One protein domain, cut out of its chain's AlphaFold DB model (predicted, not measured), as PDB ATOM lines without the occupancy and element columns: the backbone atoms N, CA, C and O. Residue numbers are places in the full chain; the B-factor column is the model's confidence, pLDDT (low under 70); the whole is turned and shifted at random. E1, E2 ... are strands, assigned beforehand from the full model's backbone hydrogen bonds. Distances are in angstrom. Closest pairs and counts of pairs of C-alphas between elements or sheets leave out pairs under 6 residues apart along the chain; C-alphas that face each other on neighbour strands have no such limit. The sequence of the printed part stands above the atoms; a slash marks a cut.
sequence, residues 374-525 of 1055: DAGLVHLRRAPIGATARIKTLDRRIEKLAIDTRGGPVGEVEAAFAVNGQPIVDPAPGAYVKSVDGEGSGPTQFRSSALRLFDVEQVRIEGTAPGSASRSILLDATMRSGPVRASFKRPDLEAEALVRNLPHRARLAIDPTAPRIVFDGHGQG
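AT A GLANCE: This is residues 374 to 525 of the 1055 residues of an uncharacterized protein of Patulibacter medicamentivorans (UniProt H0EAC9). Two six-stranded sheets make a wedge: they come together at one end of their strands, where the links E1 to E2, E3 to E4, E6 to E7, E8 to E9 and E10 to E11 cross between them, and spread apart toward the other end, where the hairpins turn. They are only partly face to face, and residues 420 to 430, between E4 and E5, run back over the outside of the first sheet. The 152 printed residues hold twelve named strands, E1 to E12 along the chain, and no named helix: the class is all strand. The mixed sheet has the order E1, E4, E6, E5, E9, E10, and the other, all antiparallel, E2, E3, E7, E8, E11, E12. The whole is compact, with a radius of gyration of the C-alphas of 15.9 A and spans of 44 by 37 by 29 A.

HOW THE PARTS SIT: In the mixed sheet, E1, residues 374 to 383, is an edge strand, antiparallel to E4, residues 410 to 419, with N 377 and O 416 2.8 A apart. E4 is antiparallel to E6, residues 447 to 456, with N 415 and O 451 at 2.9 A. E6 and E5, residues 431 to 437, form a hairpin, with N 434 and O 450 at 2.7 A. E5 is parallel to E9, residues 482 to 490, at 4 degrees, with N 435 and O 487 at 2.8 A. E9 forms a hairpin with the edge strand E10, residues 493 to 502, with N 486 and O 497 at 2.7 A. In the other sheet, E2, residues 386 to 394, and E3, residues 397 to 406, form a hairpin, with N 390 and O 402 at 2.7 A. E3 bends by 56 degrees at residue 400 and is antiparallel to E7, residues 458 to 463, with N 401 and O 461 at 2.8 A. E7 and E8, residues 473 to 478, form a hairpin, with N 460 and O 476 at 2.7 A. E8 is antiparallel to E11, residues 505 to 511, with N 475 and O 508 at 2.8 A. E11 forms a hairpin with E12, residues 516 to 520, with N 509 and O 518 at 2.8 A. Between the sheets, the closest C-alphas of E6 and E8 are those of Val 456 and Thr 478, 6.1 A apart.

IN THESE COORDINATES: E1 begins at C-alpha 374 (218.302, 260.310, 159.476) and is 25.1 A long. E2 measures 26.7 A, E3 26.6 A, E4 26.4 A, E6 25.4 A, E9 26.8 A and E10 24.7 A. E12 ends at C-alpha 520 (221.101, 228.681, 175.400).

THE WHOLE: The C-alphas of Thr 444 and Gly 523, the two farthest apart, are 45.4 A from each other. The printed part has no cut, and the link E4 to E5, 11 residues, is long. Mean pLDDT of the printed part is 89.7; residue 397 and residues 465 to 470 are under 70.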
ATOM      1  N   ASP A 374     218.661 261.531 158.763       90.50
ATOM      2  CA  ASP A 374     218.302 260.310 159.476       90.50
ATOM      3  C   ASP A 374     216.784 260.111 159.387       90.50
ATOM      4  O   ASP A 374     216.012 261.072 159.426       90.50
ATOM      5  N   ALA A 375     216.341 258.867 159.265       92.06
ATOM      6  CA  ALA A 375     214.935 258.507 159.256       92.06
ATOM      7  C   ALA A 375     214.694 257.247 160.087       92.06
ATOM      8  O   ALA A 375     215.517 256.336 160.119       92.06
ATOM      9  N   GLY A 376     213.548 257.189 160.747       92.06
ATOM     10  CA  GLY A 376     213.092 256.069 161.546       92.06
ATOM     11  C   GLY A 376     211.621 255.800 161.272       92.06
ATOM     12  O   GLY A 376     210.831 256.725 161.126       92.06
ATOM     13  N   LEU A 377     211.256 254.533 161.214       93.62
ATOM     14  CA  LEU A 377     209.892 254.047 161.107       93.62
ATOM     15  C   LEU A 377     209.703 253.028 162.212       93.62
ATOM     16  O   LEU A 377     210.528 252.127 162.346       93.62
ATOM     17  N   VAL A 378     208.623 253.126 162.974       92.44
ATOM     18  CA  VAL A 378     208.290 252.086 163.945       92.44
ATOM     19  C   VAL A 378     206.801 251.816 163.957       92.44
ATOM     20  O   VAL A 378     205.966 252.720 163.922       92.44
ATOM     21  N   HIS A 379     206.454 250.542 163.998       94.56
ATOM     22  CA  HIS A 379     205.115 250.015 164.060       94.56
ATOM     23  C   HIS A 379     205.037 249.001 165.192       94.56
ATOM     24  O   HIS A 379     205.714 247.977 165.191       94.56
ATOM     25  N   LEU A 380     204.172 249.284 166.155       95.12
ATOM     26  CA  LEU A 380     203.818 248.368 167.226       95.12
ATOM     27  C   LEU A 380     202.379 247.924 166.992       95.12
ATOM     28  O   LEU A 380     201.499 248.766 166.792       95.12
ATOM     29  N   ARG A 381     202.119 246.616 167.027       95.94
ATOM     30  CA  ARG A 381     200.754 246.075 167.064       95.94
ATOM     31  C   ARG A 381     200.524 245.319 168.353       95.94
ATOM     32  O   ARG A 381     201.381 244.539 168.770       95.94
ATOM     33  N   ARG A 382     199.337 245.501 168.935       96.00
ATOM     34  CA  ARG A 382     198.982 244.979 170.262       96.00
ATOM     35  C   ARG A 382     200.040 245.398 171.291       96.00
ATOM     36  O   ARG A 382     200.655 244.550 171.934       96.00
ATOM     37  N   ALA A 383     200.313 246.700 171.372       95.00
ATOM     38  CA  ALA A 383     201.222 247.240 172.369       95.00
ATOM     39  C   ALA A 383     200.624 247.024 173.776       95.00
ATOM     40  O   ALA A 383     199.422 247.235 173.968       95.00
ATOM     41  N   PRO A 384     201.429 246.585 174.754       96.19
ATOM     42  CA  PRO A 384     200.951 246.229 176.086       96.19
ATOM     43  C   PRO A 384     200.544 247.472 176.899       96.19
ATOM     44  O   PRO A 384     200.608 248.603 176.418       96.19
ATOM     45  N   ILE A 385     200.123 247.280 178.152       96.25
ATOM     46  CA  ILE A 385     199.795 248.397 179.065       96.25
ATOM     47  C   ILE A 385     201.041 249.134 179.568       96.25
ATOM     48  O   ILE A 385     200.930 250.193 180.175       96.25
ATOM     49  N   GLY A 386     202.235 248.583 179.365       94.12
ATOM     50  CA  GLY A 386     203.460 249.304 179.645       94.12
ATOM     51  C   GLY A 386     204.692 248.629 179.076       94.12
ATOM     52  O   GLY A 386     204.702 247.427 178.821       94.12
ATOM     53  N   ALA A 387     205.736 249.418 178.891       94.25
ATOM     54  CA  ALA A 387     207.046 248.960 178.467       94.25
ATOM     55  C   ALA A 387     208.099 249.912 179.023       94.25
ATOM     56  O   ALA A 387     207.851 251.111 179.141       94.25
ATOM     57  N   THR A 388     209.267 249.381 179.349       93.81
ATOM     58  CA  THR A 388     210.448 250.182 179.646       93.81
ATOM     59  C   THR A 388     211.513 249.808 178.631       93.81
ATOM     60  O   THR A 388     211.864 248.636 178.520       93.81
ATOM     61  N   ALA A 389     212.015 250.793 177.897       91.81
ATOM     62  CA  ALA A 389     213.188 250.655 177.053       91.81
ATOM     63  C   ALA A 389     214.356 251.408 177.692       91.81
ATOM     64  O   ALA A 389     214.202 252.532 178.162       91.81
ATOM     65  N   ARG A 390     215.540 250.807 177.706       92.75
ATOM     66  CA  ARG A 390     216.792 251.464 178.061       92.75
ATOM     67  C   ARG A 390     217.755 251.323 176.902       92.75
ATOM     68  O   ARG A 390     218.006 250.210 176.451       92.75
ATOM     69  N   ILE A 391     218.272 252.443 176.433       87.38
ATOM     70  CA  ILE A 391     219.120 252.534 175.257       87.38
ATOM     71  C   ILE A 391     220.381 253.266 175.677       87.38
ATOM     72  O   ILE A 391     220.324 254.432 176.050       87.38
ATOM     73  N   LYS A 392     221.514 252.583 175.600       88.50
ATOM     74  CA  LYS A 392     222.828 253.194 175.707       88.50
ATOM     75  C   LYS A 392     223.462 253.213 174.330       88.50
ATOM     76  O   LYS A 392     223.581 252.158 173.705       88.50
ATOM     77  N   THR A 393     223.848 254.385 173.856       82.81
ATOM     78  CA  THR A 393     224.592 254.576 172.621       82.81
ATOM     79  C   THR A 393     226.053 254.910 172.885       82.81
ATOM     80  O   THR A 393     226.404 255.375 173.952       82.81
ATOM     81  N   LEU A 394     226.920 254.680 171.911       80.81
ATOM     82  CA  LEU A 394     228.267 255.235 171.871       80.81
ATOM     83  C   LEU A 394     228.589 255.542 170.412       80.81
ATOM     84  O   LEU A 394     228.424 254.673 169.553       80.81
ATOM     85  N   ASP A 395     228.977 256.780 170.108       77.31
ATOM     86  CA  ASP A 395     229.194 257.244 168.728       77.31
ATOM     87  C   ASP A 395     228.006 256.929 167.796       77.31
ATOM     88  O   ASP A 395     228.174 256.502 166.652       77.31
ATOM     89  N   ARG A 396     226.779 257.119 168.309       70.06
ATOM     90  CA  ARG A 396     225.503 256.802 167.632       70.06
ATOM     91  C   ARG A 396     225.260 255.309 167.349       70.06
ATOM     92  O   ARG A 396     224.383 254.979 166.557       70.06
ATOM     93  N   ARG A 397     225.999 254.396 167.985       68.94
ATOM     94  CA  ARG A 397     225.765 252.941 167.916       68.94
ATOM     95  C   ARG A 397     225.133 252.449 169.201       68.94
ATOM     96  O   ARG A 397     225.551 252.885 170.260       68.94
ATOM     97  N   ILE A 398     224.188 251.519 169.128       73.81
ATOM     98  CA  ILE A 398     223.592 250.904 170.320       73.81
ATOM     99  C   ILE A 398     224.642 250.007 170.999       73.81
ATOM    100  O   ILE A 398     225.035 248.981 170.453       73.81
ATOM    101  N   GLU A 399     225.093 250.404 172.188       83.50
ATOM    102  CA  GLU A 399     225.927 249.601 173.092       83.50
ATOM    103  C   GLU A 399     225.040 248.696 173.950       83.50
ATOM    104  O   GLU A 399     225.318 247.516 174.132       83.50
ATOM    105  N   LYS A 400     223.930 249.235 174.461       87.88
ATOM    106  CA  LYS A 400     222.978 248.478 175.270       87.88
ATOM    107  C   LYS A 400     221.556 248.800 174.852       87.88
ATOM    108  O   LYS A 400     221.187 249.964 174.779       87.88
ATOM    109  N   LEU A 401     220.746 247.777 174.633       88.38
ATOM    110  CA  LEU A 401     219.302 247.890 174.483       88.38
ATOM    111  C   LEU A 401     218.666 246.916 175.461       88.38
ATOM    112  O   LEU A 401     218.962 245.731 175.414       88.38
ATOM    113  N   ALA A 402     217.801 247.389 176.343       91.50
ATOM    114  CA  ALA A 402     216.984 246.536 177.191       91.50
ATOM    115  C   ALA A 402     215.531 246.961 177.046       91.50
ATOM    116  O   ALA A 402     215.232 248.144 177.149       91.50
ATOM    117  N   ILE A 403     214.648 246.012 176.785       91.44
ATOM    118  CA  ILE A 403     213.217 246.233 176.642       91.44
ATOM    119  C   ILE A 403     212.541 245.212 177.528       91.44
ATOM    120  O   ILE A 403     212.773 244.015 177.369       91.44
ATOM    121  N   ASP A 404     211.705 245.695 178.433       93.31
ATOM    122  CA  ASP A 404     210.901 244.868 179.317       93.31
ATOM    123  C   ASP A 404     209.442 245.335 179.200       93.31
ATOM    124  O   ASP A 404     209.138 246.520 179.380       93.31
ATOM    125  N   THR A 405     208.523 244.424 178.873       94.75
ATOM    126  CA  THR A 405     207.092 244.743 178.769       94.75
ATOM    127  C   THR A 405     206.341 244.452 180.070       94.75
ATOM    128  O   THR A 405     206.743 243.636 180.900       94.75
ATOM    129  N   ARG A 406     205.212 245.137 180.280       94.06
ATOM    130  CA  ARG A 406     204.306 244.938 181.417       94.06
ATOM    131  C   ARG A 406     202.887 244.696 180.921       94.06
ATOM    132  O   ARG A 406     202.347 245.486 180.157       94.06
ATOM    133  N   GLY A 407     202.264 243.627 181.416       90.88
ATOM    134  CA  GLY A 407     200.887 243.246 181.082       90.88
ATOM    135  C   GLY A 407     200.710 242.558 179.725       90.88
ATOM    136  O   GLY A 407     199.602 242.558 179.195       90.88
ATOM    137  N   GLY A 408     201.777 241.960 179.189       93.31
ATOM    138  CA  GLY A 408     201.748 241.084 178.015       93.31
ATOM    139  C   GLY A 408     202.884 241.362 177.023       93.31
ATOM    140  O   GLY A 408     203.593 242.364 177.169       93.31
ATOM    141  N   PRO A 409     203.066 240.490 176.019       95.62
ATOM    142  CA  PRO A 409     203.996 240.731 174.922       95.62
ATOM    143  C   PRO A 409     203.517 241.866 174.009       95.62
ATOM    144  O   PRO A 409     202.314 242.088 173.857       95.62
ATOM    145  N   VAL A 410     204.451 242.524 173.321       94.31
ATOM    146  CA  VAL A 410     204.124 243.315 172.128       94.31
ATOM    147  C   VAL A 410     203.863 242.349 170.981       94.31
ATOM    148  O   VAL A 410     204.756 241.610 170.570       94.31
ATOM    149  N   GLY A 411     202.644 242.352 170.448       94.38
ATOM    150  CA  GLY A 411     202.232 241.366 169.453       94.38
ATOM    151  C   GLY A 411     203.057 241.364 168.163       94.38
ATOM    152  O   GLY A 411     203.326 240.295 167.617       94.38
ATOM    153  N   GLU A 412     203.442 242.540 167.673       95.56
ATOM    154  CA  GLU A 412     204.371 242.732 166.553       95.56
ATOM    155  C   GLU A 412     205.155 244.027 166.786       95.56
ATOM    156  O   GLU A 412     204.554 245.061 167.083       95.56
ATOM    157  N   VAL A 413     206.476 243.961 166.643       94.31
ATOM    158  CA  VAL A 413     207.380 245.115 166.630       94.31
ATOM    159  C   VAL A 413     208.037 245.136 165.264       94.31
ATOM    160  O   VAL A 413     208.798 244.226 164.963       94.31
ATOM    161  N   GLU A 414     207.765 246.146 164.448       95.12
ATOM    162  CA  GLU A 414     208.518 246.432 163.229       95.12
ATOM    163  C   GLU A 414     209.177 247.795 163.376       95.12
ATOM    164  O   GLU A 414     208.502 248.782 163.640       95.12
ATOM    165  N   ALA A 415     210.488 247.859 163.215       92.31
ATOM    166  CA  ALA A 415     211.237 249.092 163.351       92.31
ATOM    167  C   ALA A 415     212.330 249.143 162.292       92.31
ATOM    168  O   ALA A 415     212.963 248.130 161.998       92.31
ATOM    169  N   ALA A 416     212.521 250.306 161.684       92.56
ATOM    170  CA  ALA A 416     213.471 250.515 160.610       92.56
ATOM    171  C   ALA A 416     214.120 251.888 160.722       92.56
ATOM    172  O   ALA A 416     213.445 252.881 160.962       92.56
ATOM    173  N   PHE A 417     215.423 251.941 160.491       90.88
ATOM    174  CA  PHE A 417     216.246 253.142 160.525       90.88
ATOM    175  C   PHE A 417     216.943 253.304 159.195       90.88
ATOM    176  O   PHE A 417     217.261 252.314 158.532       90.88
ATOM    177  N   ALA A 418     217.186 254.546 158.807       91.00
ATOM    178  CA  ALA A 418     218.079 254.873 157.723       91.00
ATOM    179  C   ALA A 418     218.893 256.126 158.023       91.00
ATOM    180  O   ALA A 418     218.409 257.056 158.660       91.00
ATOM    181  N   VAL A 419     220.113 256.143 157.501       89.62
ATOM    182  CA  VAL A 419     220.986 257.312 157.416       89.62
ATOM    183  C   VAL A 419     221.094 257.681 155.938       89.62
ATOM    184  O   VAL A 419     221.273 256.804 155.090       89.62
ATOM    185  N   ASN A 420     220.973 258.970 155.624       88.69
ATOM    186  CA  ASN A 420     220.990 259.537 154.271       88.69
ATOM    187  C   ASN A 420     219.916 258.965 153.322       88.69
ATOM    188  O   ASN A 420     220.161 258.792 152.127       88.69
ATOM    189  N   GLY A 421     218.722 258.644 153.829       89.50
ATOM    190  CA  GLY A 421     217.623 258.144 153.001       89.50
ATOM    191  C   GLY A 421     216.409 257.683 153.800       89.50
ATOM    192  O   GLY A 421     216.250 258.033 154.965       89.50
ATOM    193  N   GLN A 422     215.530 256.912 153.154       92.50
ATOM    194  CA  GLN A 422     214.334 256.344 153.782       92.50
ATOM    195  C   GLN A 422     214.596 254.920 154.301       92.50
ATOM    196  O   GLN A 422     215.341 254.181 153.649       92.50
ATOM    197  N   PRO A 423     213.980 254.504 155.425       92.69
ATOM    198  CA  PRO A 423     214.131 253.150 155.946       92.69
ATOM    199  C   PRO A 423     213.595 252.098 154.970       92.69
ATOM    200  O   PRO A 423     212.525 252.262 154.382       92.69
ATOM    201  N   ILE A 424     214.326 250.994 154.816       93.31
ATOM    202  CA  ILE A 424     213.950 249.864 153.963       93.31
ATOM    203  C   ILE A 424     213.494 248.706 154.849       93.31
ATOM    204  O   ILE A 424     214.301 248.036 155.490       93.31
ATOM    205  N   VAL A 425     212.193 248.428 154.830       94.25
ATOM    206  CA  VAL A 425     211.591 247.247 155.469       94.25
ATOM    207  C   VAL A 425     211.586 246.033 154.531       94.25
ATOM    208  O   VAL A 425     211.827 246.153 153.323       94.25
ATOM    209  N   ASP A 426     211.343 244.840 155.074       91.50
ATOM    210  CA  ASP A 426     211.079 243.646 154.265       91.50
ATOM    211  C   ASP A 426     209.558 243.494 154.061       91.50
ATOM    212  O   ASP A 426     208.806 243.360 155.037       91.50
ATOM    213  N   PRO A 427     209.060 243.529 152.809       91.56
ATOM    214  CA  PRO A 427     207.646 243.295 152.539       91.56
ATOM    215  C   PRO A 427     207.219 241.846 152.819       91.56
ATOM    216  O   PRO A 427     206.018 241.584 152.918       91.56
ATOM    217  N   ALA A 428     208.160 240.899 152.925       91.12
ATOM    218  CA  ALA A 428     207.843 239.509 153.207       91.12
ATOM    219  C   ALA A 428     207.189 239.354 154.597       91.12
ATOM    220  O   ALA A 428     207.599 240.000 155.568       91.12
ATOM    221  N   PRO A 429     206.166 238.490 154.726       91.69
ATOM    222  CA  PRO A 429     205.605 238.165 156.026       91.69
ATOM    223  C   PRO A 429     206.609 237.345 156.844       91.69
ATOM    224  O   PRO A 429     207.370 236.551 156.294       91.69
ATOM    225  N   GLY A 430     206.550 237.474 158.168       93.81
ATOM    226  CA  GLY A 430     207.419 236.734 159.086       93.81
ATOM    227  C   GLY A 430     208.399 237.631 159.827       93.81
ATOM    228  O   GLY A 430     208.406 238.849 159.642       93.81
ATOM    229  N   ALA A 431     209.133 237.028 160.764       94.62
ATOM    230  CA  ALA A 431     210.106 237.754 161.562       94.62
ATOM    231  C   ALA A 431     211.372 237.936 160.736       94.62
ATOM    232  O   ALA A 431     211.817 236.996 160.068       94.62
ATOM    233  N   TYR A 432     211.950 239.129 160.781       95.75
ATOM    234  CA  TYR A 432     213.173 239.392 160.053       95.75
ATOM    235  C   TYR A 432     214.088 240.383 160.760       95.75
ATOM    236  O   TYR A 432     213.666 241.176 161.599       95.75
ATOM    237  N   VAL A 433     215.347 240.353 160.350       93.19
ATOM    238  CA  VAL A 433     216.351 241.391 160.543       93.19
ATOM    239  C   VAL A 433     216.929 241.688 159.164       93.19
ATOM    240  O   VAL A 433     217.216 240.780 158.391       93.19
ATOM    241  N   LYS A 434     217.054 242.956 158.812       93.31
ATOM    242  CA  LYS A 434     217.525 243.398 157.505       93.31
ATOM    243  C   LYS A 434     218.518 244.526 157.691       93.31
ATOM    244  O   LYS A 434     218.247 245.445 158.453       93.31
ATOM    245  N   SER A 435     219.635 244.476 156.982       93.00
ATOM    246  CA  SER A 435     220.558 245.598 156.855       93.00
ATOM    247  C   SER A 435     220.916 245.795 155.392       93.00
ATOM    248  O   SER A 435     221.162 244.827 154.675       93.00
ATOM    249  N   VAL A 436     220.921 247.044 154.950       93.50
ATOM    250  CA  VAL A 436     221.241 247.458 153.588       93.50
ATOM    251  C   VAL A 436     222.182 248.649 153.668       93.50
ATOM    252  O   VAL A 436     221.767 249.735 154.066       93.50
ATOM    253  N   ASP A 437     223.419 248.461 153.238       92.31
ATOM    254  CA  ASP A 437     224.369 249.536 153.000       92.31
ATOM    255  C   ASP A 437     224.398 249.827 151.497       92.31
ATOM    256  O   ASP A 437     224.589 248.936 150.666       92.31
ATOM    257  N   GLY A 438     224.163 251.086 151.143       88.06
ATOM    258  CA  GLY A 438     224.253 251.567 149.774       88.06
ATOM    259  C   GLY A 438     225.697 251.747 149.310       88.06
ATOM    260  O   GLY A 438     226.652 251.696 150.093       88.06
ATOM    261  N   GLU A 439     225.840 252.002 148.012       81.75
ATOM    262  CA  GLU A 439     227.113 252.397 147.412       81.75
ATOM    263  C   GLU A 439     227.593 253.753 147.959       81.75
ATOM    264  O   GLU A 439     226.798 254.647 148.259       81.75
ATOM    265  N   GLY A 440     228.914 253.906 148.074       78.06
ATOM    266  CA  GLY A 440     229.572 255.126 148.545       78.06
ATOM    267  C   GLY A 440     230.436 254.906 149.785       78.06
ATOM    268  O   GLY A 440     230.237 253.971 150.554       78.06
ATOM    269  N   SER A 441     231.417 255.784 149.983       76.19
ATOM    270  CA  SER A 441     232.284 255.793 151.162       76.19
ATOM    271  C   SER A 441     232.061 257.064 151.985       76.19
ATOM    272  O   SER A 441     231.757 258.133 151.455       76.19
ATOM    273  N   GLY A 442     232.207 256.953 153.306       77.88
ATOM    274  CA  GLY A 442     232.137 258.099 154.215       77.88
ATOM    275  C   GLY A 442     230.718 258.491 154.664       77.88
ATOM    276  O   GLY A 442     229.811 257.657 154.675       77.88
ATOM    277  N   PRO A 443     230.518 259.747 155.106       72.62
ATOM    278  CA  PRO A 443     229.323 260.174 155.842       72.62
ATOM    279  C   PRO A 443     228.057 260.303 154.987       72.62
ATOM    280  O   PRO A 443     226.984 260.485 155.550       72.62
ATOM    281  N   THR A 444     228.165 260.222 153.660       80.94
ATOM    282  CA  THR A 444     227.031 260.274 152.718       80.94
ATOM    283  C   THR A 444     226.534 258.890 152.309       80.94
ATOM    284  O   THR A 444     225.615 258.792 151.500       80.94
ATOM    285  N   GLN A 445     227.147 257.817 152.817       85.94
ATOM    286  CA  GLN A 445     226.717 256.460 152.505       85.94
ATOM    287  C   GLN A 445     225.297 256.243 153.039       85.94
ATOM    288  O   GLN A 445     225.021 256.500 154.214       85.94
ATOM    289  N   PHE A 446     224.400 255.781 152.168       88.81
ATOM    290  CA  PHE A 446     223.081 255.325 152.583       88.81
ATOM    291  C   PHE A 446     223.234 254.057 153.419       88.81
ATOM    292  O   PHE A 446     223.941 253.135 153.016       88.81
ATOM    293  N   ARG A 447     222.568 253.995 154.568       88.25
ATOM    294  CA  ARG A 447     222.500 252.780 155.385       88.25
ATOM    295  C   ARG A 447     221.092 252.631 155.890       88.25
ATOM    296  O   ARG A 447     220.506 253.623 156.302       88.25
ATOM    297  N   SER A 448     220.559 251.422 155.891       92.19
ATOM    298  CA  SER A 448     219.275 251.133 156.499       92.19
ATOM    299  C   SER A 448     219.303 249.815 157.238       92.19
ATOM    300  O   SER A 448     219.812 248.824 156.727       92.19
ATOM    301  N   SER A 449     218.712 249.792 158.425       91.12
ATOM    302  CA  SER A 449     218.537 248.570 159.192       91.12
ATOM    303  C   SER A 449     217.105 248.470 159.677       91.12
ATOM    304  O   SER A 449     216.560 249.438 160.191       91.12
ATOM    305  N   ALA A 450     216.497 247.304 159.527       92.69
ATOM    306  CA  ALA A 450     215.129 247.045 159.924       92.69
ATOM    307  C   ALA A 450     215.016 245.713 160.657       92.69
ATOM    308  O   ALA A 450     215.779 244.782 160.412       92.69
ATOM    309  N   LEU A 451     214.031 245.602 161.535       93.88
ATOM    310  CA  LEU A 451     213.643 244.347 162.151       93.88
ATOM    311  C   LEU A 451     212.130 244.255 162.259       93.88
ATOM    312  O   LEU A 451     211.453 245.269 162.407       93.88
ATOM    313  N   ARG A 452     211.620 243.027 162.219       94.81
ATOM    314  CA  ARG A 452     210.250 242.682 162.586       94.81
ATOM    315  C   ARG A 452     210.277 241.456 163.488       94.81
ATOM    316  O   ARG A 452     210.773 240.410 163.082       94.81
ATOM    317  N   LEU A 453     209.730 241.566 164.690       94.50
ATOM    318  CA  LEU A 453     209.639 240.492 165.683       94.50
ATOM    319  C   LEU A 453     208.196 240.359 166.181       94.50
ATOM    320  O   LEU A 453     207.401 241.291 166.061       94.50
ATOM    321  N   PHE A 454     207.846 239.201 166.744       95.56
ATOM    322  CA  PHE A 454     206.484 238.915 167.201       95.56
ATOM    323  C   PHE A 454     206.441 238.430 168.640       95.56
ATOM    324  O   PHE A 454     207.324 237.696 169.081       95.56
ATOM    325  N   ASP A 455     205.363 238.813 169.318       95.94
ATOM    326  CA  ASP A 455     205.079 238.527 170.724       95.94
ATOM    327  C   ASP A 455     206.315 238.739 171.629       95.94
ATOM    328  O   ASP A 455     206.710 237.856 172.383       95.94
ATOM    329  N   VAL A 456     206.949 239.912 171.509       95.25
ATOM    330  CA  VAL A 456     208.167 240.288 172.245       95.25
ATOM    331  C   VAL A 456     207.820 240.651 173.689       95.25
ATOM    332  O   VAL A 456     207.056 241.587 173.919       95.25
ATOM    333  N   GLU A 457     208.407 239.951 174.657       95.69
ATOM    334  CA  GLU A 457     208.247 240.231 176.095       95.69
ATOM    335  C   GLU A 457     209.483 240.906 176.685       95.69
ATOM    336  O   GLU A 457     209.389 241.856 177.464       95.69
ATOM    337  N   GLN A 458     210.654 240.413 176.286       94.25
ATOM    338  CA  GLN A 458     211.931 240.913 176.758       94.25
ATOM    339  C   GLN A 458     212.959 240.844 175.635       94.25
ATOM    340  O   GLN A 458     213.058 239.829 174.947       94.25
ATOM    341  N   VAL A 459     213.755 241.898 175.472       93.06
ATOM    342  CA  VAL A 459     214.948 241.891 174.614       93.06
ATOM    343  C   VAL A 459     216.058 242.612 175.346       93.06
ATOM    344  O   VAL A 459     215.879 243.740 175.793       93.06
ATOM    345  N   ARG A 460     217.218 241.976 175.456       92.88
ATOM    346  CA  ARG A 460     218.444 242.580 175.961       92.88
ATOM    347  C   ARG A 460     219.550 242.342 174.955       92.88
ATOM    348  O   ARG A 460     219.821 241.204 174.594       92.88
ATOM    349  N   ILE A 461     220.152 243.425 174.500       88.12
ATOM    350  CA  ILE A 461     221.323 243.439 173.640       88.12
ATOM    351  C   ILE A 461     222.393 244.195 174.406       88.12
ATOM    352  O   ILE A 461     222.171 245.336 174.806       88.12
ATOM    353  N   GLU A 462     223.538 243.571 174.621       88.88
ATOM    354  CA  GLU A 462     224.706 244.209 175.216       88.88
ATOM    355  C   GLU A 462     225.892 243.956 174.290       88.88
ATOM    356  O   GLU A 462     226.329 242.823 174.120       88.88
ATOM    357  N   GLY A 463     226.375 245.008 173.643       81.06
ATOM    358  CA  GLY A 463     227.609 245.021 172.881       81.06
ATOM    359  C   GLY A 463     228.655 245.824 173.638       81.06
ATOM    360  O   GLY A 463     228.383 246.910 174.135       81.06
ATOM    361  N   THR A 464     229.878 245.328 173.723       73.12
ATOM    362  CA  THR A 464     231.010 246.128 174.220       73.12
ATOM    363  C   THR A 464     231.413 247.198 173.201       73.12
ATOM    364  O   THR A 464     231.479 246.925 171.998       73.12
ATOM    365  N   ALA A 465     231.729 248.397 173.689       62.44
ATOM    366  CA  ALA A 465     232.145 249.551 172.896       62.44
ATOM    367  C   ALA A 465     233.251 249.245 171.853       62.44
ATOM    368  O   ALA A 465     234.190 248.491 172.144       62.44
ATOM    369  N   PRO A 466     233.217 249.877 170.660       55.72
ATOM    370  CA  PRO A 466     234.330 249.836 169.715       55.72
ATOM    371  C   PRO A 466     235.621 250.337 170.385       55.72
ATOM    372  O   PRO A 466     235.660 251.450 170.892       55.72
ATOM    373  N   GLY A 467     236.675 249.514 170.399       61.03
ATOM    374  CA  GLY A 467     237.958 249.837 171.047       61.03
ATOM    375  C   GLY A 467     238.192 249.133 172.388       61.03
ATOM    376  O   GLY A 467     239.321 249.123 172.870       61.03
ATOM    377  N   SER A 468     237.172 248.477 172.953       60.34
ATOM    378  CA  SER A 468     237.377 247.467 173.996       60.34
ATOM    379  C   SER A 468     238.114 246.262 173.407       60.34
ATOM    380  O   SER A 468     237.754 245.781 172.329       60.34
ATOM    381  N   ALA A 469     239.140 245.779 174.112       59.25
ATOM    382  CA  ALA A 469     239.914 244.597 173.721       59.25
ATOM    383  C   ALA A 469     239.084 243.302 173.743       59.25
ATOM    384  O   ALA A 469     239.455 242.342 173.086       59.25
ATOM    385  N   SER A 470     237.958 243.291 174.463       58.09
ATOM    386  CA  SER A 470     236.948 242.240 174.377       58.09
ATOM    387  C   SER A 470     235.746 242.809 173.639       58.09
ATOM    388  O   SER A 470     235.156 243.800 174.092       58.09
ATOM    389  N   ARG A 471     235.447 242.233 172.470       75.94
ATOM    390  CA  ARG A 471     234.223 242.506 171.724       75.94
ATOM    391  C   ARG A 471     233.272 241.363 172.024       75.94
ATOM    392  O   ARG A 471     233.422 240.323 171.417       75.94
ATOM    393  N   SER A 472     232.319 241.537 172.931       82.12
ATOM    394  CA  SER A 472     231.271 240.544 173.175       82.12
ATOM    395  C   SER A 472     229.906 241.130 172.837       82.12
ATOM    396  O   SER A 472     229.613 242.266 173.219       82.12
ATOM    397  N   ILE A 473     229.075 240.355 172.149       85.94
ATOM    398  CA  ILE A 473     227.669 240.655 171.885       85.94
ATOM    399  C   ILE A 473     226.840 239.634 172.651       85.94
ATOM    400  O   ILE A 473     226.916 238.441 172.377       85.94
ATOM    401  N   LEU A 474     226.034 240.098 173.594       90.62
ATOM    402  CA  LEU A 474     225.035 239.304 174.290       90.62
ATOM    403  C   LEU A 474     223.652 239.690 173.773       90.62
ATOM    404  O   LEU A 474     223.263 240.850 173.858       90.62
ATOM    405  N   LEU A 475     222.901 238.708 173.297       91.06
ATOM    406  CA  LEU A 475     221.476 238.787 173.019       91.06
ATOM    407  C   LEU A 475     220.753 237.866 174.004       91.06
ATOM    408  O   LEU A 475     221.075 236.687 174.091       91.06
ATOM    409  N   ASP A 476     219.777 238.383 174.736       93.38
ATOM    410  CA  ASP A 476     218.867 237.613 175.590       93.38
ATOM    411  C   ASP A 476     217.445 238.079 175.292       93.38
ATOM    412  O   ASP A 476     217.100 239.241 175.523       93.38
ATOM    413  N   ALA A 477     216.639 237.200 174.710       94.25
ATOM    414  CA  ALA A 477     215.323 237.560 174.223       94.25
ATOM    415  C   ALA A 477     214.262 236.514 174.570       94.25
ATOM    416  O   ALA A 477     214.508 235.309 174.537       94.25
ATOM    417  N   THR A 478     213.060 237.007 174.865       96.00
ATOM    418  CA  THR A 478     211.830 236.229 175.036       96.00
ATOM    419  C   THR A 478     210.802 236.727 174.018       96.00
ATOM    420  O   THR A 478     210.374 237.883 174.081       96.00
ATOM    421  N   MET A 479     210.462 235.885 173.041       94.31
ATOM    422  CA  MET A 479     209.616 236.225 171.887       94.31
ATOM    423  C   MET A 479     208.860 235.001 171.351       94.31
ATOM    424  O   MET A 479     209.128 233.877 171.766       94.31
ATOM    425  N   ARG A 480     207.929 235.152 170.402       94.88
ATOM    426  CA  ARG A 480     207.277 233.985 169.777       94.88
ATOM    427  C   ARG A 480     208.311 233.067 169.113       94.88
ATOM    428  O   ARG A 480     209.087 233.524 168.279       94.88
ATOM    429  N   SER A 481     208.237 231.765 169.394       93.88
ATOM    430  CA  SER A 481     209.030 230.774 168.665       93.88
ATOM    431  C   SER A 481     208.651 230.736 167.184       93.88
ATOM    432  O   SER A 481     207.463 230.776 166.841       93.88
ATOM    433  N   GLY A 482     209.629 230.590 166.300       93.56
ATOM    434  CA  GLY A 482     209.355 230.434 164.875       93.56
ATOM    435  C   GLY A 482     210.502 230.876 163.978       93.56
ATOM    436  O   GLY A 482     211.618 231.092 164.456       93.56
ATOM    437  N   PRO A 483     210.238 230.989 162.668       95.75
ATOM    438  CA  PRO A 483     211.275 231.316 161.716       95.75
ATOM    439  C   PRO A 483     211.663 232.795 161.782       95.75
ATOM    440  O   PRO A 483     210.788 233.665 161.819       95.75
ATOM    441  N   VAL A 484     212.966 233.066 161.728       95.56
ATOM    442  CA  VAL A 484     213.550 234.408 161.630       95.56
ATOM    443  C   VAL A 484     214.498 234.446 160.437       95.56
ATOM    444  O   VAL A 484     215.408 233.623 160.335       95.56
ATOM    445  N   ARG A 485     214.293 235.409 159.536       96.25
ATOM    446  CA  ARG A 485     215.195 235.681 158.411       96.25
ATOM    447  C   ARG A 485     216.122 236.844 158.750       96.25
ATOM    448  O   ARG A 485     215.644 237.930 159.039       96.25
ATOM    449  N   ALA A 486     217.427 236.666 158.657       94.31
ATOM    450  CA  ALA A 486     218.379 237.767 158.628       94.31
ATOM    451  C   ALA A 486     218.815 238.015 157.180       94.31
ATOM    452  O   ALA A 486     219.107 237.072 156.457       94.31
ATOM    453  N   SER A 487     218.860 239.267 156.743       95.06
ATOM    454  CA  SER A 487     219.397 239.654 155.437       95.06
ATOM    455  C   SER A 487     220.361 240.817 155.604       95.06
ATOM    456  O   SER A 487     220.117 241.750 156.371       95.06
ATOM    457  N   PHE A 488     221.474 240.751 154.897       93.56
ATOM    458  CA  PHE A 488     222.545 241.721 154.953       93.56
ATOM    459  C   PHE A 488     223.002 242.001 153.529       93.56
ATOM    460  O   PHE A 488     223.400 241.088 152.816       93.56
ATOM    461  N   LYS A 489     222.908 243.254 153.096       95.44
ATOM    462  CA  LYS A 489     223.303 243.667 151.756       95.44
ATOM    463  C   LYS A 489     224.250 244.849 151.844       95.44
ATOM    464  O   LYS A 489     223.879 245.888 152.371       95.44
ATOM    465  N   ARG A 490     225.440 244.693 151.291       94.62
ATOM    466  CA  ARG A 490     226.438 245.728 151.031       94.62
ATOM    467  C   ARG A 490     226.861 245.643 149.563       94.62
ATOM    468  O   ARG A 490     226.585 244.626 148.923       94.62
ATOM    469  N   PRO A 491     227.559 246.655 149.022       91.56
ATOM    470  CA  PRO A 491     228.079 246.587 147.655       91.56
ATOM    471  C   PRO A 491     228.992 245.374 147.404       91.56
ATOM    472  O   PRO A 491     229.024 244.846 146.299       91.56
ATOM    473  N   ASP A 492     229.702 244.925 148.439       93.75
ATOM    474  CA  ASP A 492     230.672 243.828 148.434       93.75
ATOM    475  C   ASP A 492     230.133 242.521 149.038       93.75
ATOM    476  O   ASP A 492     230.860 241.539 149.087       93.75
ATOM    477  N   LEU A 493     228.900 242.471 149.553       95.75
ATOM    478  CA  LEU A 493     228.389 241.276 150.231       95.75
ATOM    479  C   LEU A 493     226.864 241.245 150.252       95.75
ATOM    480  O   LEU A 493     226.229 242.123 150.827       95.75
ATOM    481  N   GLU A 494     226.271 240.183 149.727       97.44
ATOM    482  CA  GLU A 494     224.865 239.851 149.927       97.44
ATOM    483  C   GLU A 494     224.782 238.544 150.709       97.44
ATOM    484  O   GLU A 494     225.252 237.517 150.239       97.44
ATOM    485  N   ALA A 495     224.220 238.580 151.914       96.44
ATOM    486  CA  ALA A 495     224.059 237.419 152.771       96.44
ATOM    487  C   ALA A 495     222.627 237.313 153.303       96.44
ATOM    488  O   ALA A 495     222.022 238.297 153.728       96.44
ATOM    489  N   GLU A 496     222.090 236.101 153.322       97.06
ATOM    490  CA  GLU A 496     220.815 235.744 153.930       97.06
ATOM    491  C   GLU A 496     221.040 234.587 154.903       97.06
ATOM    492  O   GLU A 496     221.744 233.627 154.602       97.06
ATOM    493  N   ALA A 497     220.420 234.658 156.075       96.12
ATOM    494  CA  ALA A 497     220.323 233.542 156.994       96.12
ATOM    495  C   ALA A 497     218.860 233.286 157.363       96.12
ATOM    496  O   ALA A 497     218.097 234.213 157.622       96.12
ATOM    497  N   LEU A 498     218.459 232.021 157.426       97.19
ATOM    498  CA  LEU A 498     217.143 231.583 157.864       97.19
ATOM    499  C   LEU A 498     217.302 230.662 159.070       97.19
ATOM    500  O   LEU A 498     217.799 229.543 158.952       97.19
ATOM    501  N   VAL A 499     216.802 231.111 160.215       96.25
ATOM    502  CA  VAL A 499     216.614 230.280 161.404       96.25
ATOM    503  C   VAL A 499     215.188 229.757 161.346       96.25
ATOM    504  O   VAL A 499     214.265 230.561 161.392       96.25
ATOM    505  N   ARG A 500     214.958 228.447 161.203       95.00
ATOM    506  CA  ARG A 500     213.587 227.922 160.999       95.00
ATOM    507  C   ARG A 500     212.739 227.849 162.267       95.00
ATOM    508  O   ARG A 500     211.520 227.979 162.185       95.00
ATOM    509  N   ASN A 501     213.370 227.652 163.415       93.31
ATOM    510  CA  ASN A 501     212.684 227.487 164.689       93.31
ATOM    511  C   ASN A 501     213.538 228.088 165.807       93.31
ATOM    512  O   ASN A 501     214.267 227.380 166.496       93.31
ATOM    513  N   LEU A 502     213.509 229.418 165.922       94.62
ATOM    514  CA  LEU A 502     214.134 230.101 167.046       94.62
ATOM    515  C   LEU A 502     213.315 229.806 168.320       94.62
ATOM    516  O   LEU A 502     212.088 229.959 168.274       94.62
ATOM    517  N   PRO A 503     213.944 229.397 169.437       95.94
ATOM    518  CA  PRO A 503     213.254 229.163 170.703       95.94
ATOM    519  C   PRO A 503     212.468 230.366 171.214       95.94
ATOM    520  O   PRO A 503     212.818 231.514 170.946       95.94
ATOM    521  N   HIS A 504     211.446 230.098 172.035       95.00
ATOM    522  CA  HIS A 504     210.685 231.161 172.705       95.00
ATOM    523  C   HIS A 504     211.580 232.037 173.593       95.00
ATOM    524  O   HIS A 504     211.376 233.245 173.690       95.00
ATOM    525  N   ARG A 505     212.590 231.427 174.221       96.19
ATOM    526  CA  ARG A 505     213.614 232.120 174.991       96.19
ATOM    527  C   ARG A 505     214.980 231.702 174.479       96.19
ATOM    528  O   ARG A 505     215.308 230.520 174.525       96.19
ATOM    529  N   ALA A 506     215.751 232.664 174.000       95.38
ATOM    530  CA  ALA A 506     217.065 232.418 173.437       95.38
ATOM    531  C   ALA A 506     218.069 233.405 174.020       95.38
ATOM    532  O   ALA A 506     217.853 234.620 174.002       95.38
ATOM    533  N   ARG A 507     219.186 232.861 174.490       95.44
ATOM    534  CA  ARG A 507     220.382 233.612 174.827       95.44
ATOM    535  C   ARG A 507     221.495 233.224 173.864       95.44
ATOM    536  O   ARG A 507     221.805 232.048 173.711       95.44
ATOM    537  N   LEU A 508     222.091 234.222 173.229       93.00
ATOM    538  CA  LEU A 508     223.221 234.085 172.324       93.00
ATOM    539  C   LEU A 508     224.318 235.039 172.788       93.00
ATOM    540  O   LEU A 508     224.104 236.247 172.830       93.00
ATOM    541  N   ALA A 509     225.478 234.509 173.145       91.62
ATOM    542  CA  ALA A 509     226.675 235.297 173.389       91.62
ATOM    543  C   ALA A 509     227.689 235.004 172.286       91.62
ATOM    544  O   ALA A 509     228.001 233.845 172.033       91.62
ATOM    545  N   ILE A 510     228.186 236.046 171.632       87.19
ATOM    546  CA  ILE A 510     229.215 235.965 170.597       87.19
ATOM    547  C   ILE A 510     230.407 236.765 171.095       87.19
ATOM    548  O   ILE A 510     230.277 237.962 171.348       87.19
ATOM    549  N   ASP A 511     231.555 236.119 171.213       84.12
ATOM    550  CA  ASP A 511     232.831 236.767 171.479       84.12
ATOM    551  C   ASP A 511     233.703 236.647 170.221       84.12
ATOM    552  O   ASP A 511     234.376 235.643 170.028       84.12
ATOM    553  N   PRO A 512     233.678 237.620 169.295       78.75
ATOM    554  CA  PRO A 512     234.603 237.647 168.163       78.75
ATOM    555  C   PRO A 512     236.085 237.797 168.542       78.75
ATOM    556  O   PRO A 512     236.923 237.668 167.658       78.75
ATOM    557  N   THR A 513     236.427 238.135 169.793       81.31
ATOM    558  CA  THR A 513     237.831 238.268 170.231       81.31
ATOM    559  C   THR A 513     238.423 236.961 170.744       81.31
ATOM    560  O   THR A 513     239.605 236.716 170.537       81.31
ATOM    561  N   ALA A 514     237.605 236.115 171.360       78.69
ATOM    562  CA  ALA A 514     237.906 234.719 171.639       78.69
ATOM    563  C   ALA A 514     236.838 233.908 170.897       78.69
ATOM    564  O   ALA A 514     235.781 233.753 171.498       78.69
ATOM    565  N   PRO A 515     237.052 233.514 169.619       83.69
ATOM    566  CA  PRO A 515     236.003 233.200 168.640       83.69
ATOM    567  C   PRO A 515     235.024 232.112 169.112       83.69
ATOM    568  O   PRO A 515     235.084 230.944 168.745       83.69
ATOM    569  N   ARG A 516     234.080 232.519 169.961       86.75
ATOM    570  CA  ARG A 516     233.242 231.647 170.780       86.75
ATOM    571  C   ARG A 516     231.799 232.092 170.679       86.75
ATOM    572  O   ARG A 516     231.479 233.281 170.740       86.75
ATOM    573  N   ILE A 517     230.917 231.114 170.547       86.75
ATOM    574  CA  ILE A 517     229.479 231.288 170.427       86.75
ATOM    575  C   ILE A 517     228.816 230.418 171.489       86.75
ATOM    576  O   ILE A 517     228.835 229.195 171.406       86.75
ATOM    577  N   VAL A 518     228.187 231.050 172.474       91.06
ATOM    578  CA  VAL A 518     227.402 230.355 173.497       91.06
ATOM    579  C   VAL A 518     225.927 230.553 173.196       91.06
ATOM    580  O   VAL A 518     225.432 231.681 173.184       91.06
ATOM    581  N   PHE A 519     225.219 229.453 172.983       93.44
ATOM    582  CA  PHE A 519     223.784 229.420 172.758       93.44
ATOM    583  C   PHE A 519     223.077 228.675 173.896       93.44
ATOM    584  O   PHE A 519     223.456 227.562 174.257       93.44
ATOM    585  N   ASP A 520     222.021 229.282 174.434       95.50
ATOM    586  CA  ASP A 520     221.101 228.681 175.400       95.50
ATOM    587  C   ASP A 520     219.657 228.984 174.975       95.50
ATOM    588  O   ASP A 520     219.160 230.105 175.102       95.50
ATOM    589  N   GLY A 521     218.984 227.969 174.442       95.12
ATOM    590  CA  GLY A 521     217.570 227.987 174.072       95.12
ATOM    591  C   GLY A 521     216.633 227.542 175.199       95.12
ATOM    592  O   GLY A 521     215.487 227.173 174.940       95.12
ATOM    593  N   HIS A 522     217.112 227.499 176.450       94.81
ATOM    594  CA  HIS A 522     216.338 227.174 177.652       94.81
ATOM    595  C   HIS A 522     215.536 225.863 177.546       94.81
ATOM    596  O   HIS A 522     214.369 225.778 177.936       94.81
ATOM    597  N   GLY A 523     216.181 224.818 177.022       94.62
ATOM    598  CA  GLY A 523     215.593 223.488 176.834       94.62
ATOM    599  C   GLY A 523     214.991 223.239 175.446       94.62
ATOM    600  O   GLY A 523     214.555 222.120 175.179       94.62
ATOM    601  N   GLN A 524     214.996 224.233 174.555       95.62
ATOM    602  CA  GLN A 524     214.596 224.103 173.151       95.62
ATOM    603  C   GLN A 524     215.815 224.295 172.238       95.62
ATOM    604  O   GLN A 524     216.558 225.257 172.395       95.62
ATOM    605  N   GLY A 525     216.034 223.373 171.299       94.62
ATOM    606  CA  GLY A 525     217.068 223.508 170.266       94.62
ATOM    607  C   GLY A 525     216.608 224.353 169.077       94.62
ATOM    608  O   GLY A 525     215.457 224.785 169.027       94.62
TER     609      GLY A 525